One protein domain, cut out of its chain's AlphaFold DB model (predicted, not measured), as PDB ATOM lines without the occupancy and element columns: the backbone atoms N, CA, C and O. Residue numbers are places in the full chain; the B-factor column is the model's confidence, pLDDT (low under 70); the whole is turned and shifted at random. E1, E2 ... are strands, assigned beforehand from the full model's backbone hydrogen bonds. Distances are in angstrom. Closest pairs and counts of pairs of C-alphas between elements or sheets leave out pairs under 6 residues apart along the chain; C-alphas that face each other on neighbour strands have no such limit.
ATOM      1  N   CYS A  33      35.648  30.599 -40.883       85.81
ATOM      2  CA  CYS A  33      35.166  29.332 -40.342       85.81
ATOM      3  C   CYS A  33      34.729  29.515 -38.884       85.81
ATOM      4  O   CYS A  33      35.521  29.946 -38.049       85.81
ATOM      5  N   GLU A  34      33.485  29.162 -38.565       87.62
ATOM      6  CA  GLU A  34      33.001  29.049 -37.185       87.62
ATOM      7  C   GLU A  34      33.062  27.572 -36.765       87.62
ATOM      8  O   GLU A  34      32.460  26.712 -37.411       87.62
ATOM      9  N   THR A  35      33.773  27.264 -35.679       88.12
ATOM     10  CA  THR A  35      33.922  25.896 -35.158       88.12
ATOM     11  C   THR A  35      33.428  25.767 -33.720       88.12
ATOM     12  O   THR A  35      33.298  26.758 -32.999       88.12
ATOM     13  N   LYS A  36      33.137  24.534 -33.289       87.69
ATOM     14  CA  LYS A  36      32.758  24.207 -31.908       87.69
ATOM     15  C   LYS A  36      33.992  23.831 -31.091       87.69
ATOM     16  O   LYS A  36      34.836  23.076 -31.559       87.69
ATOM     17  N   ILE A  37      34.024  24.285 -29.844       87.38
ATOM     18  CA  ILE A  37      35.024  23.889 -28.852       87.38
ATOM     19  C   ILE A  37      34.700  22.476 -28.358       87.38
ATOM     20  O   ILE A  37      33.613  22.241 -27.819       87.38
ATOM     21  N   ILE A  38      35.647  21.551 -28.511       86.25
ATOM     22  CA  ILE A  38      35.556  20.179 -28.006       86.25
ATOM     23  C   ILE A  38      36.503  20.044 -26.801       86.25
ATOM     24  O   ILE A  38      37.717  20.033 -26.992       86.25
ATOM     25  N   PRO A  39      35.995  19.947 -25.557       84.25
ATOM     26  CA  PRO A  39      36.839  19.726 -24.385       84.25
ATOM     27  C   PRO A  39      37.302  18.264 -24.343       84.25
ATOM     28  O   PRO A  39      36.467  17.355 -24.350       84.25
ATOM     29  N   ILE A  40      38.614  18.013 -24.279       80.50
ATOM     30  CA  ILE A  40      39.141  16.643 -24.442       80.50
ATOM     31  C   ILE A  40      39.113  15.805 -23.145       80.50
ATOM     32  O   ILE A  40      39.430  14.617 -23.160       80.50
ATOM     33  N   ASN A  41      38.663  16.372 -22.023       72.75
ATOM     34  CA  ASN A  41      38.655  15.741 -20.694       72.75
ATOM     35  C   ASN A  41      37.589  14.626 -20.532       72.75
ATOM     36  O   ASN A  41      37.376  14.154 -19.419       72.75
ATOM     37  N   LYS A  42      36.838  14.263 -21.589       58.81
ATOM     38  CA  LYS A  42      35.637  13.399 -21.486       58.81
ATOM     39  C   LYS A  42      35.490  12.271 -22.516       58.81
ATOM     40  O   LYS A  42      34.575  11.469 -22.354       58.81
ATOM     41  N   SER A  43      36.323  12.183 -23.557       69.81
ATOM     42  CA  SER A  43      36.198  11.120 -24.573       69.81
ATOM     43  C   SER A  43      37.542  10.495 -24.928       69.81
ATOM     44  O   SER A  43      38.445  11.196 -25.382       69.81
ATOM     45  N   LYS A  44      37.617   9.163 -24.794       68.88
ATOM     46  CA  LYS A  44      38.753   8.331 -25.226       68.88
ATOM     47  C   LYS A  44      38.871   8.199 -26.752       68.88
ATOM     48  O   LYS A  44      39.853   7.657 -27.247       68.88
ATOM     49  N   GLU A  45      37.875   8.657 -27.515       75.12
ATOM     50  CA  GLU A  45      37.929   8.623 -28.984       75.12
ATOM     51  C   GLU A  45      38.974   9.601 -29.534       75.12
ATOM     52  O   GLU A  45      39.632   9.301 -30.526       75.12
ATOM     53  N   TYR A  46      39.155  10.751 -28.873       79.94
ATOM     54  CA  TYR A  46      40.104  11.775 -29.313       79.94
ATOM     55  C   TYR A  46      41.558  11.399 -29.049       79.94
ATOM     56  O   TYR A  46      42.423  11.839 -29.792       79.94
ATOM     57  N   ASP A  47      41.828  10.565 -28.044       77.19
ATOM     58  CA  ASP A  47      43.190  10.176 -27.655       77.19
ATOM     59  C   ASP A  47      43.933   9.474 -28.806       77.19
ATOM     60  O   ASP A  47      45.130   9.671 -28.989       77.19
ATOM     61  N   LYS A  48      43.195   8.750 -29.659       79.31
ATOM     62  CA  LYS A  48      43.716   8.066 -30.854       79.31
ATOM     63  C   LYS A  48      43.939   8.980 -32.065       79.31
ATOM     64  O   LYS A  48      44.409   8.504 -33.098       79.31
ATOM     65  N   LEU A  49      43.559  10.258 -31.998       82.69
ATOM     66  CA  LEU A  49      43.778  11.186 -33.104       82.69
ATOM     67  C   LEU A  49      45.248  11.593 -33.178       82.69
ATOM     68  O   LEU A  49      45.856  11.968 -32.176       82.69
ATOM     69  N   LYS A  50      45.778  11.577 -34.400       86.06
ATOM     70  CA  LYS A  50      47.077  12.144 -34.751       86.06
ATOM     71  C   LYS A  50      46.895  13.569 -35.267       86.06
ATOM     72  O   LYS A  50      46.042  13.804 -36.123       86.06
ATOM     73  N   ILE A  51      47.711  14.498 -34.778       85.88
ATOM     74  CA  ILE A  51      47.757  15.889 -35.249       85.88
ATOM     75  C   ILE A  51      49.189  16.317 -35.570       85.88
ATOM     76  O   ILE A  51      50.146  15.792 -35.003       85.88
ATOM     77  N   TYR A  52      49.353  17.280 -36.476       86.19
ATOM     78  CA  TYR A  52      50.664  17.874 -36.746       86.19
ATOM     79  C   TYR A  52      51.216  18.623 -35.527       86.19
ATOM     80  O   TYR A  52      50.492  19.405 -34.909       86.19
ATOM     81  N   ARG A  53      52.530  18.517 -35.276       86.50
ATOM     82  CA  ARG A  53      53.223  19.308 -34.233       86.50
ATOM     83  C   ARG A  53      52.980  20.821 -34.370       86.50
ATOM     84  O   ARG A  53      52.705  21.496 -33.387       86.50
ATOM     85  N   ASN A  54      52.969  21.341 -35.603       86.62
ATOM     86  CA  ASN A  54      52.665  22.748 -35.933       86.62
ATOM     87  C   ASN A  54      51.246  23.222 -35.555       86.62
ATOM     88  O   ASN A  54      50.938  24.408 -35.701       86.62
ATOM     89  N   ASN A  55      50.362  22.312 -35.149       92.00
ATOM     90  CA  ASN A  55      48.958  22.589 -34.863       92.00
ATOM     91  C   ASN A  55      48.633  22.531 -33.359       92.00
ATOM     92  O   ASN A  55      47.461  22.599 -32.976       92.00
ATOM     93  N   ILE A  56      49.668  22.421 -32.525       89.62
ATOM     94  CA  ILE A  56      49.609  22.467 -31.067       89.62
ATOM     95  C   ILE A  56      49.945  23.898 -30.629       89.62
ATOM     96  O   ILE A  56      50.964  24.448 -31.043       89.62
ATOM     97  N   TYR A  57      49.089  24.508 -29.808       89.94
ATOM     98  CA  TYR A  57      49.271  25.866 -29.285       89.94
ATOM     99  C   TYR A  57      48.951  25.914 -27.793       89.94
ATOM    100  O   TYR A  57      48.064  25.206 -27.327       89.94
ATOM    101  N   ASN A  58      49.628  26.783 -27.043       86.62
ATOM    102  CA  ASN A  58      49.431  26.852 -25.591       86.62
ATOM    103  C   ASN A  58      48.082  27.481 -25.217       86.62
ATOM    104  O   ASN A  58      47.319  26.904 -24.448       86.62
ATOM    105  N   ASP A  59      47.779  28.644 -25.799       88.00
ATOM    106  CA  ASP A  59      46.590  29.447 -25.512       88.00
ATOM    107  C   ASP A  59      45.995  30.028 -26.804       88.00
ATOM    108  O   ASP A  59      46.731  30.384 -27.733       88.00
ATOM    109  N   ILE A  60      44.663  30.174 -26.832       90.62
ATOM    110  CA  ILE A  60      43.935  30.920 -27.869       90.62
ATOM    111  C   ILE A  60      43.138  32.085 -27.257       90.62
ATOM    112  O   ILE A  60      42.382  31.892 -26.299       90.62
ATOM    113  N   TYR A  61      43.277  33.283 -27.838       91.38
ATOM    114  CA  TYR A  61      42.551  34.508 -27.480       91.38
ATOM    115  C   TYR A  61      42.081  35.304 -28.714       91.38
ATOM    116  O   TYR A  61      42.518  35.084 -29.842       91.38
ATOM    117  N   GLU A  62      41.128  36.216 -28.513       91.94
ATOM    118  CA  GLU A  62      40.514  36.999 -29.592       91.94
ATOM    119  C   GLU A  62      41.521  37.961 -30.248       91.94
ATOM    120  O   GLU A  62      42.398  38.509 -29.583       91.94
ATOM    121  N   ASN A  63      41.407  38.170 -31.562       91.44
ATOM    122  CA  ASN A  63      42.346  38.916 -32.411       91.44
ATOM    123  C   ASN A  63      43.774  38.343 -32.538       91.44
ATOM    124  O   ASN A  63      44.556  38.888 -33.322       91.44
ATOM    125  N   GLN A  64      44.107  37.232 -31.875       94.56
ATOM    126  CA  GLN A  64      45.386  36.536 -32.046       94.56
ATOM    127  C   GLN A  64      45.592  36.062 -33.492       94.56
ATOM    128  O   GLN A  64      44.651  35.631 -34.167       94.56
ATOM    129  N   ILE A  65      46.848  36.095 -33.947       92.94
ATOM    130  CA  ILE A  65      47.284  35.475 -35.200       92.94
ATOM    131  C   ILE A  65      48.041  34.189 -34.868       92.94
ATOM    132  O   ILE A  65      49.089  34.222 -34.228       92.94
ATOM    133  N   ILE A  66      47.507  33.065 -35.329       92.56
ATOM    134  CA  ILE A  66      48.076  31.725 -35.206       92.56
ATOM    135  C   ILE A  66      48.852  31.442 -36.494       92.56
ATOM    136  O   ILE A  66      48.270  31.490 -37.580       92.56
ATOM    137  N   GLN A  67      50.163  31.209 -36.397       91.06
ATOM    138  CA  GLN A  67      51.057  31.175 -37.559       91.06
ATOM    139  C   GLN A  67      51.485  29.762 -37.966       91.06
ATOM    140  O   GLN A  67      51.855  28.957 -37.123       91.06
ATOM    141  N   GLY A  68      51.544  29.492 -39.273       87.88
ATOM    142  CA  GLY A  68      52.156  28.263 -39.804       87.88
ATOM    143  C   GLY A  68      51.343  26.977 -39.605       87.88
ATOM    144  O   GLY A  68      51.902  25.882 -39.702       87.88
ATOM    145  N   VAL A  69      50.035  27.105 -39.367       92.19
ATOM    146  CA  VAL A  69      49.090  25.998 -39.172       92.19
ATOM    147  C   VAL A  69      49.052  25.110 -40.417       92.19
ATOM    148  O   VAL A  69      48.771  25.603 -41.511       92.19
ATOM    149  N   LYS A  70      49.306  23.806 -40.264       92.75
ATOM    150  CA  LYS A  70      49.262  22.817 -41.353       92.75
ATOM    151  C   LYS A  70      47.833  22.328 -41.624       92.75
ATOM    152  O   LYS A  70      47.069  22.042 -40.696       92.75
ATOM    153  N   VAL A  71      47.488  22.168 -42.900       91.12
ATOM    154  CA  VAL A  71      46.238  21.520 -43.341       91.12
ATOM    155  C   VAL A  71      46.406  20.000 -43.325       91.12
ATOM    156  O   VAL A  71      47.338  19.470 -43.928       91.12
ATOM    157  N   HIS A  72      45.508  19.300 -42.626       87.25
ATOM    158  CA  HIS A  72      45.554  17.847 -42.431       87.25
ATOM    159  C   HIS A  72      45.059  17.081 -43.656       87.25
ATOM    160  O   HIS A  72      45.735  16.181 -44.146       87.25
ATOM    161  N   ASN A  73      43.864  17.425 -44.132       88.81
ATOM    162  CA  ASN A  73      43.124  16.626 -45.103       88.81
ATOM    163  C   ASN A  73      42.323  17.529 -46.056       88.81
ATOM    164  O   ASN A  73      42.088  18.695 -45.741       88.81
ATOM    165  N   LEU A  74      41.898  17.000 -47.208       89.06
ATOM    166  CA  LEU A  74      40.823  17.597 -48.003       89.06
ATOM    167  C   LEU A  74      39.589  16.719 -47.825       89.06
ATOM    168  O   LEU A  74      39.614  15.546 -48.195       89.06
ATOM    169  N   ASP A  75      38.519  17.265 -47.252       86.25
ATOM    170  CA  ASP A  75      37.294  16.491 -47.105       86.25
ATOM    171  C   ASP A  75      36.624  16.231 -48.472       86.25
ATOM    172  O   ASP A  75      36.867  16.958 -49.446       86.25
ATOM    173  N   PRO A  76      35.736  15.223 -48.572       79.88
ATOM    174  CA  PRO A  76      34.982  14.943 -49.792       79.88
ATOM    175  C   PRO A  76      34.138  16.100 -50.336       79.88
ATOM    176  O   PRO A  76      33.605  15.981 -51.431       79.88
ATOM    177  N   HIS A  77      33.954  17.187 -49.588       81.75
ATOM    178  CA  HIS A  77      33.204  18.366 -50.012       81.75
ATOM    179  C   HIS A  77      34.121  19.486 -50.539       81.75
ATOM    180  O   HIS A  77      33.617  20.520 -50.982       81.75
ATOM    181  N   GLY A  78      35.443  19.277 -50.549       84.25
ATOM    182  CA  GLY A  78      36.441  20.244 -51.012       84.25
ATOM    183  C   GLY A  78      36.860  21.269 -49.958       84.25
ATOM    184  O   GLY A  78      37.295  22.360 -50.329       84.25
ATOM    185  N   TYR A  79      36.719  20.947 -48.668       89.38
ATOM    186  CA  TYR A  79      37.166  21.792 -47.560       89.38
ATOM    187  C   TYR A  79      38.437  21.234 -46.931       89.38
ATOM    188  O   TYR A  79      38.475  20.078 -46.507       89.38
ATOM    189  N   GLY A  80      39.472  22.067 -46.852       91.81
ATOM    190  CA  GLY A  80      40.691  21.754 -46.127       91.81
ATOM    191  C   GLY A  80      40.387  21.659 -44.639       91.81
ATOM    192  O   GLY A  80      39.901  22.621 -44.037       91.81
ATOM    193  N   GLU A  81      40.653  20.492 -44.064       92.00
ATOM    194  CA  GLU A  81      40.454  20.212 -42.648       92.00
ATOM    195  C   GLU A  81      41.730  20.529 -41.868       92.00
ATOM    196  O   GLU A  81      42.835  20.130 -42.242       92.00
ATOM    197  N   ILE A  82      41.573  21.231 -40.752       93.12
ATOM    198  CA  ILE A  82      42.639  21.511 -39.794       93.12
ATOM    199  C   ILE A  82      42.135  21.057 -38.424       93.12
ATOM    200  O   ILE A  82      41.160  21.611 -37.919       93.12
ATOM    201  N   ALA A  83      42.816  20.095 -37.804       91.81
ATOM    202  CA  ALA A  83      42.731  19.906 -36.360       91.81
ATOM    203  C   ALA A  83      43.715  20.870 -35.675       91.81
ATOM    204  O   ALA A  83      44.862  20.980 -36.110       91.81
ATOM    205  N   LEU A  84      43.267  21.580 -34.638       92.75
ATOM    206  CA  LEU A  84      44.102  22.374 -33.729       92.75
ATOM    207  C   LEU A  84      43.880  21.880 -32.300       92.75
ATOM    208  O   LEU A  84      42.728  21.703 -31.896       92.75
ATOM    209  N   TYR A  85      44.959  21.721 -31.535       91.69
ATOM    210  CA  TYR A  85      44.890  21.434 -30.104       91.69
ATOM    211  C   TYR A  85      45.431  22.619 -29.300       91.69
ATOM    212  O   TYR A  85      46.537  23.094 -29.553       91.69
ATOM    213  N   VAL A  86      44.631  23.096 -28.344       91.06
ATOM    214  CA  VAL A  86      45.014  24.126 -27.373       91.06
ATOM    215  C   VAL A  86      45.287  23.446 -26.037       91.06
ATOM    216  O   VAL A  86      44.350  22.919 -25.429       91.06
ATOM    217  N   THR A  87      46.547  23.426 -25.599       87.12
ATOM    218  CA  THR A  87      47.006  22.543 -24.514       87.12
ATOM    219  C   THR A  87      46.453  22.961 -23.155       87.12
ATOM    220  O   THR A  87      45.629  22.231 -22.610       87.12
ATOM    221  N   LYS A  88      46.768  24.169 -22.662       85.06
ATOM    222  CA  LYS A  88      46.293  24.679 -21.355       85.06
ATOM    223  C   LYS A  88      44.774  24.775 -21.238       85.06
ATOM    224  O   LYS A  88      44.206  24.643 -20.160       85.06
ATOM    225  N   GLN A  89      44.097  25.062 -22.349       84.94
ATOM    226  CA  GLN A  89      42.635  25.156 -22.380       84.94
ATOM    227  C   GLN A  89      41.971  23.777 -22.550       84.94
ATOM    228  O   GLN A  89      40.754  23.664 -22.408       84.94
ATOM    229  N   TYR A  90      42.749  22.734 -22.857       86.75
ATOM    230  CA  TYR A  90      42.290  21.379 -23.159       86.75
ATOM    231  C   TYR A  90      41.190  21.344 -24.246       86.75
ATOM    232  O   TYR A  90      40.195  20.616 -24.142       86.75
ATOM    233  N   PHE A  91      41.365  22.144 -25.310       88.56
ATOM    234  CA  PHE A  91      40.405  22.289 -26.414       88.56
ATOM    235  C   PHE A  91      40.916  21.681 -27.720       88.56
ATOM    236  O   PHE A  91      41.940  22.105 -28.250       88.56
ATOM    237  N   LEU A  92      40.136  20.774 -28.304       90.00
ATOM    238  CA  LEU A  92      40.263  20.362 -29.699       90.00
ATOM    239  C   LEU A  92      39.323  21.203 -30.573       90.00
ATOM    240  O   LEU A  92      38.162  21.439 -30.221       90.00
ATOM    241  N   LEU A  93      39.823  21.646 -31.724       91.56
ATOM    242  CA  LEU A  93      39.084  22.428 -32.712       91.56
ATOM    243  C   LEU A  93      39.250  21.786 -34.091       91.56
ATOM    244  O   LEU A  93      40.369  21.490 -34.504       91.56
ATOM    245  N   PHE A  94      38.147  21.626 -34.823       91.50
ATOM    246  CA  PHE A  94      38.166  21.202 -36.226       91.50
ATOM    247  C   PHE A  94      37.715  22.360 -37.110       91.50
ATOM    248  O   PHE A  94      36.548  22.758 -37.075       91.50
ATOM    249  N   LEU A  95      38.638  22.917 -37.886       92.31
ATOM    250  CA  LEU A  95      38.362  23.985 -38.842       92.31
ATOM    251  C   LEU A  95      38.195  23.396 -40.238       92.31
ATOM    252  O   LEU A  95      38.892  22.454 -40.615       92.31
ATOM    253  N   LYS A  96      37.278  23.987 -41.002       91.31
ATOM    254  CA  LYS A  96      37.018  23.666 -42.404       91.31
ATOM    255  C   LYS A  96      37.011  24.947 -43.214       91.31
ATOM    256  O   LYS A  96      36.121  25.778 -43.039       91.31
ATOM    257  N   PHE A  97      37.983  25.089 -44.104       89.88
ATOM    258  CA  PHE A  97      38.088  26.232 -45.007       89.88
ATOM    259  C   PHE A  97      38.014  25.763 -46.452       89.88
ATOM    260  O   PHE A  97      38.611  24.752 -46.820       89.88
ATOM    261  N   PHE A  98      37.287  26.499 -47.285       84.56
ATOM    262  CA  PHE A  98      37.298  26.240 -48.715       84.56
ATOM    263  C   PHE A  98      38.639  26.731 -49.302       84.56
ATOM    264  O   PHE A  98      39.323  27.565 -48.714       84.56
ATOM    265  N   LEU A  99      39.064  26.169 -50.439       86.31
ATOM    266  CA  LEU A  99      40.351  26.467 -51.101       86.31
ATOM    267  C   LEU A  99      41.639  26.134 -50.316       86.31
ATOM    268  O   LEU A  99      42.726  26.378 -50.853       86.31
ATOM    269  N   LEU A 100      41.556  25.607 -49.091       91.62
ATOM    270  CA  LEU A 100      42.703  25.036 -48.377       91.62
ATOM    271  C   LEU A 100      42.850  23.552 -48.704       91.62
ATOM    272  O   LEU A 100      41.850  22.848 -48.821       91.62
ATOM    273  N   ILE A 101      44.090  23.081 -48.840       91.50
ATOM    274  CA  ILE A 101      44.409  21.701 -49.244       91.50
ATOM    275  C   ILE A 101      45.601  21.135 -48.452       91.50
ATOM    276  O   ILE A 101      46.404  21.915 -47.944       91.50
ATOM    277  N   PRO A 102      45.741  19.800 -48.336       90.25
ATOM    278  CA  PRO A 102      46.847  19.151 -47.627       90.25
ATOM    279  C   PRO A 102      48.232  19.645 -48.039       90.25
ATOM    280  O   PRO A 102      48.450  20.023 -49.191       90.25
ATOM    281  N   ASP A 103      49.170  19.587 -47.099       86.81
ATOM    282  CA  ASP A 103      50.551  20.087 -47.184       86.81
ATOM    283  C   ASP A 103      50.692  21.633 -47.156       86.81
ATOM    284  O   ASP A 103      51.816  22.139 -47.102       86.81
ATOM    285  N   GLU A 104      49.594  22.403 -47.149       91.19
ATOM    286  CA  GLU A 104      49.647  23.867 -46.981       91.19
ATOM    287  C   GLU A 104      49.929  24.292 -45.540       91.19
ATOM    288  O   GLU A 104      49.492  23.646 -44.587       91.19
ATOM    289  N   GLN A 105      50.601  25.439 -45.397       92.38
ATOM    290  CA  GLN A 105      50.718  26.164 -44.130       92.38
ATOM    291  C   GLN A 105      50.055  27.532 -44.252       92.38
ATOM    292  O   GLN A 105      50.329  28.266 -45.206       92.38
ATOM    293  N   VAL A 106      49.218  27.883 -43.278       92.69
ATOM    294  CA  VAL A 106      48.433  29.124 -43.260       92.69
ATOM    295  C   VAL A 106      48.590  29.894 -41.956       92.69
ATOM    296  O   VAL A 106      48.810  29.312 -40.893       92.69
ATOM    297  N   ASN A 107      48.409  31.211 -42.033       92.62
ATOM    298  CA  ASN A 107      48.170  32.046 -40.862       92.62
ATOM    299  C   ASN A 107      46.659  32.239 -40.676       92.62
ATOM    300  O   ASN A 107      45.961  32.639 -41.614       92.62
ATOM    301  N   LEU A 108      46.164  31.993 -39.464       93.94
ATOM    302  CA  LEU A 108      44.763  32.172 -39.082       93.94
ATOM    303  C   LEU A 108      44.629  33.329 -38.089       93.94
ATOM    304  O   LEU A 108      45.409  33.418 -37.147       93.94
ATOM    305  N   LYS A 109      43.615  34.179 -38.249       94.00
ATOM    306  CA  LYS A 109      43.200  35.150 -37.230       94.00
ATOM    307  C   LYS A 109      42.004  34.616 -36.452       94.00
ATOM    308  O   LYS A 109      41.029  34.178 -37.059       94.00
ATOM    309  N   VAL A 110      42.044  34.714 -35.128       94.50
ATOM    310  CA  VAL A 110      40.879  34.494 -34.260       94.50
ATOM    311  C   VAL A 110      40.007  35.752 -34.294       94.50
ATOM    312  O   VAL A 110      40.481  36.835 -33.953       94.50
ATOM    313  N   LEU A 111      38.753  35.639 -34.732       92.56
ATOM    314  CA  LEU A 111      37.826  36.772 -34.860       92.56
ATOM    315  C   LEU A 111      36.890  36.949 -33.655       92.56
ATOM    316  O   LEU A 111      36.637  38.082 -33.277       92.56
ATOM    317  N   ASP A 112      36.364  35.860 -33.091       92.00
ATOM    318  CA  ASP A 112      35.403  35.864 -31.971       92.00
ATOM    319  C   ASP A 112      35.553  34.569 -31.159       92.00
ATOM    320  O   ASP A 112      35.723  33.494 -31.743       92.00
ATOM    321  N   ILE A 113      35.450  34.657 -29.828       91.06
ATOM    322  CA  ILE A 113      35.405  33.512 -28.907       91.06
ATOM    323  C   ILE A 113      34.081  33.546 -28.135       91.06
ATOM    324  O   ILE A 113      33.969  34.039 -27.006       91.06
ATOM    325  N   ASN A 114      33.054  32.926 -28.712       89.06
ATOM    326  CA  ASN A 114      31.736  32.846 -28.104       89.06
ATOM    327  C   ASN A 114      31.668  31.751 -27.023       89.06
ATOM    328  O   ASN A 114      31.152  30.648 -27.242       89.06
ATOM    329  N   LYS A 115      32.152  32.076 -25.815       83.75
ATOM    330  CA  LYS A 115      32.157  31.168 -24.649       83.75
ATOM    331  C   LYS A 115      30.767  30.586 -24.337       83.75
ATOM    332  O   LYS A 115      30.661  29.395 -24.054       83.75
ATOM    333  N   LYS A 116      29.690  31.379 -24.467       85.00
ATOM    334  CA  LYS A 116      28.298  30.929 -24.227       85.00
ATOM    335  C   LYS A 116      27.849  29.844 -25.212       85.00
ATOM    336  O   LYS A 116      27.235  28.864 -24.801       85.00
ATOM    337  N   LYS A 117      28.163  29.995 -26.503       85.19
ATOM    338  CA  LYS A 117      27.830  29.009 -27.549       85.19
ATOM    339  C   LYS A 117      28.871  27.889 -27.689       85.19
ATOM    340  O   LYS A 117      28.653  26.985 -28.494       85.19
ATOM    341  N   LYS A 118      29.979  27.945 -26.933       89.31
ATOM    342  CA  LYS A 118      31.167  27.080 -27.067       89.31
ATOM    343  C   LYS A 118      31.680  27.037 -28.508       89.31
ATOM    344  O   LYS A 118      31.845  25.965 -29.089       89.31
ATOM    345  N   LYS A 119      31.874  28.217 -29.099       91.69
ATOM    346  CA  LYS A 119      32.296  28.382 -30.493       91.69
ATOM    347  C   LYS A 119      33.415  29.403 -30.628       91.69
ATOM    348  O   LYS A 119      33.487  30.331 -29.828       91.69
ATOM    349  N   ILE A 120      34.247  29.231 -31.651       92.88
ATOM    350  CA  ILE A 120      35.306  30.172 -32.029       92.88
ATOM    351  C   ILE A 120      35.221  30.409 -33.535       92.88
ATOM    352  O   ILE A 120      35.029  29.464 -34.304       92.88
ATOM    353  N   THR A 121      35.367  31.665 -33.946       92.88
ATOM    354  CA  THR A 121      35.399  32.073 -35.351       92.88
ATOM    355  C   THR A 121      36.830  32.388 -35.765       92.88
ATOM    356  O   THR A 121      37.510  33.167 -35.100       92.88
ATOM    357  N   PHE A 122      37.277  31.816 -36.879       93.94
ATOM    358  CA  PHE A 122      38.602  32.013 -37.460       93.94
ATOM    359  C   PHE A 122      38.502  32.566 -38.878       93.94
ATOM    360  O   PHE A 122      37.557  32.258 -39.599       93.94
ATOM    361  N   GLN A 123      39.515  33.313 -39.304       91.88
ATOM    362  CA  GLN A 123      39.686  33.779 -40.677       91.88
ATOM    363  C   GLN A 123      41.066  33.378 -41.205       91.88
ATOM    364  O   GLN A 123      42.061  33.547 -40.504       91.88
ATOM    365  N   VAL A 124      41.144  32.890 -42.443       90.56
ATOM    366  CA  VAL A 124      42.437  32.735 -43.132       90.56
ATOM    367  C   VAL A 124      42.980  34.123 -43.478       90.56
ATOM    368  O   VAL A 124      42.269  34.940 -44.054       90.56
ATOM    369  N   LEU A 125      44.236  34.405 -43.121       87.81
ATOM    370  CA  LEU A 125      44.915  35.649 -43.505       87.81
ATOM    371  C   LEU A 125      45.758  35.466 -44.769       87.81
ATOM    372  O   LEU A 125      45.685  36.269 -45.699       87.81
ATOM    373  N   CYS A 126      46.585  34.421 -44.800       83.75
ATOM    374  CA  CYS A 126      47.463  34.121 -45.926       83.75
ATOM    375  C   CYS A 126      47.907  32.651 -45.937       83.75
ATOM    376  O   CYS A 126      47.824  31.946 -44.930       83.75
ATOM    377  N   LYS A 127      48.395  32.208 -47.103       86.06
ATOM    378  CA  LYS A 127      49.133  30.953 -47.285       86.06
ATOM    379  C   LYS A 127      50.631  31.250 -47.220       86.06
ATOM    380  O   LYS A 127      51.137  32.003 -48.050       86.06
ATOM    381  N   ASN A 128      51.323  30.647 -46.261       86.75
ATOM    382  CA  ASN A 128      52.767  30.771 -46.056       86.75
ATOM    383  C   ASN A 128      53.516  29.751 -46.921       86.75
ATOM    384  O   ASN A 128      54.555  30.062 -47.498       86.75
ATOM    385  N   LYS A 129      52.960  28.538 -47.037       89.81
ATOM    386  CA  LYS A 129      53.475  27.450 -47.873       89.81
ATOM    387  C   LYS A 129      52.344  26.871 -48.715       89.81
ATOM    388  O   LYS A 129      51.266  26.587 -48.195       89.81
ATOM    389  N   LYS A 130      52.613  26.697 -50.007       88.88
ATOM    390  CA  LYS A 130      51.708  26.069 -50.977       88.88
ATOM    391  C   LYS A 130      51.833  24.550 -50.954       88.88
ATOM    392  O   LYS A 130      52.915  24.023 -50.701       88.88
ATOM    393  N   SER A 131      50.748  23.864 -51.297       91.69
ATOM    394  CA  SER A 131      50.767  22.422 -51.531       91.69
ATOM    395  C   SER A 131      51.393  22.084 -52.880       91.69
ATOM    396  O   SER A 131      51.190  22.797 -53.863       91.69
ATOM    397  N   LYS A 132      52.049  20.924 -52.962       91.62
ATOM    398  CA  LYS A 132      52.464  20.311 -54.237       91.62
ATOM    399  C   LYS A 132      51.283  19.895 -55.127       91.62
ATOM    400  O   LYS A 132      51.476  19.647 -56.314       91.62
ATOM    401  N   TYR A 133      50.074  19.809 -54.568       93.31
ATOM    402  CA  TYR A 133      48.856  19.503 -55.318       93.31
ATOM    403  C   TYR A 133      48.124  20.758 -55.829       93.31
ATOM    404  O   TYR A 133      47.178  20.609 -56.602       93.31
ATOM    405  N   GLU A 134      48.526  21.973 -55.416       92.88
ATOM    406  CA  GLU A 134      47.853  23.228 -55.790       92.88
ATOM    407  C   GLU A 134      47.965  23.494 -57.299       92.88
ATOM    408  O   GLU A 134      49.059  23.500 -57.860       92.88
TER     409      GLU A 134
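What this domain is: This is residues 33 to 134 of the 758 residues of the protein "SAM dependent methyltransferase, putative" of Plasmodium chabaudi chabaudi (UniProt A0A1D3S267). A small, loosely closed barrel: the strongly twisted, curled sheet E1 E7 E6 E3 wraps round one side, and the hairpin E4 and E5 fills the gap between its edges, with E5 beside E1 and E4 meeting the end of E3. Short E2 lies outside the ring, and of the long stretch before it, residues 37 to 49, residues 38 to 39 pair antiparallel with residues 91 to 92 of E5. The printed part has 102 residues with seven named strands, E1 to E7 in chain order, and no named helix; both sheets are antiparallel. The class is all strand, though under half of the residues, 50, are in named elements. The whole is compact, with a radius of gyration of the C-alphas of 13.1 A and spans of 37 by 31 by 24 A.

Where its parts are: E1, residues 33 to 36, begins at C-alpha 33 (35.166, 29.332, -40.342). E2 is residues 50 to 52 and E3 65 to 70. E4, residues 79 to 86, measures 21.8 A, and E5, 91 to 98, 22.9 A. E6, 105 to 114, is 25.7 A long and bends by 57 degrees at residue 111. E7, 119 to 129, is 27.4 A long, bends by 66 degrees at residue 126 and ends at C-alpha 129 (53.475, 27.450, -47.873).

How they stand to each other: E1 and E7 have N 35 and O 120 at 2.9 A. The hairpin E6 and E7 has N 109 and O 123 at 2.8 A. E6 and E3 have N 66 and O 108 at 2.8 A. In the hairpin E4 and E5, N 82 and O 95 are 2.9 A apart. The closest C-alphas of E1 and E5, Thr 35 and Leu 95, are 6.1 A apart; those of E3 and E4, Lys 70 and Ile 82, 6.9 A. E2 pairs with no named strand.

The domain as a whole: The C-alphas of Lys 116 and Lys 132 are farthest apart, 40.0 A. The printed part has no cut. The links E1 to E2 and E2 to E3 are long. Mean pLDDT of the printed part is 88.0; residues 42 to 44 are under 70.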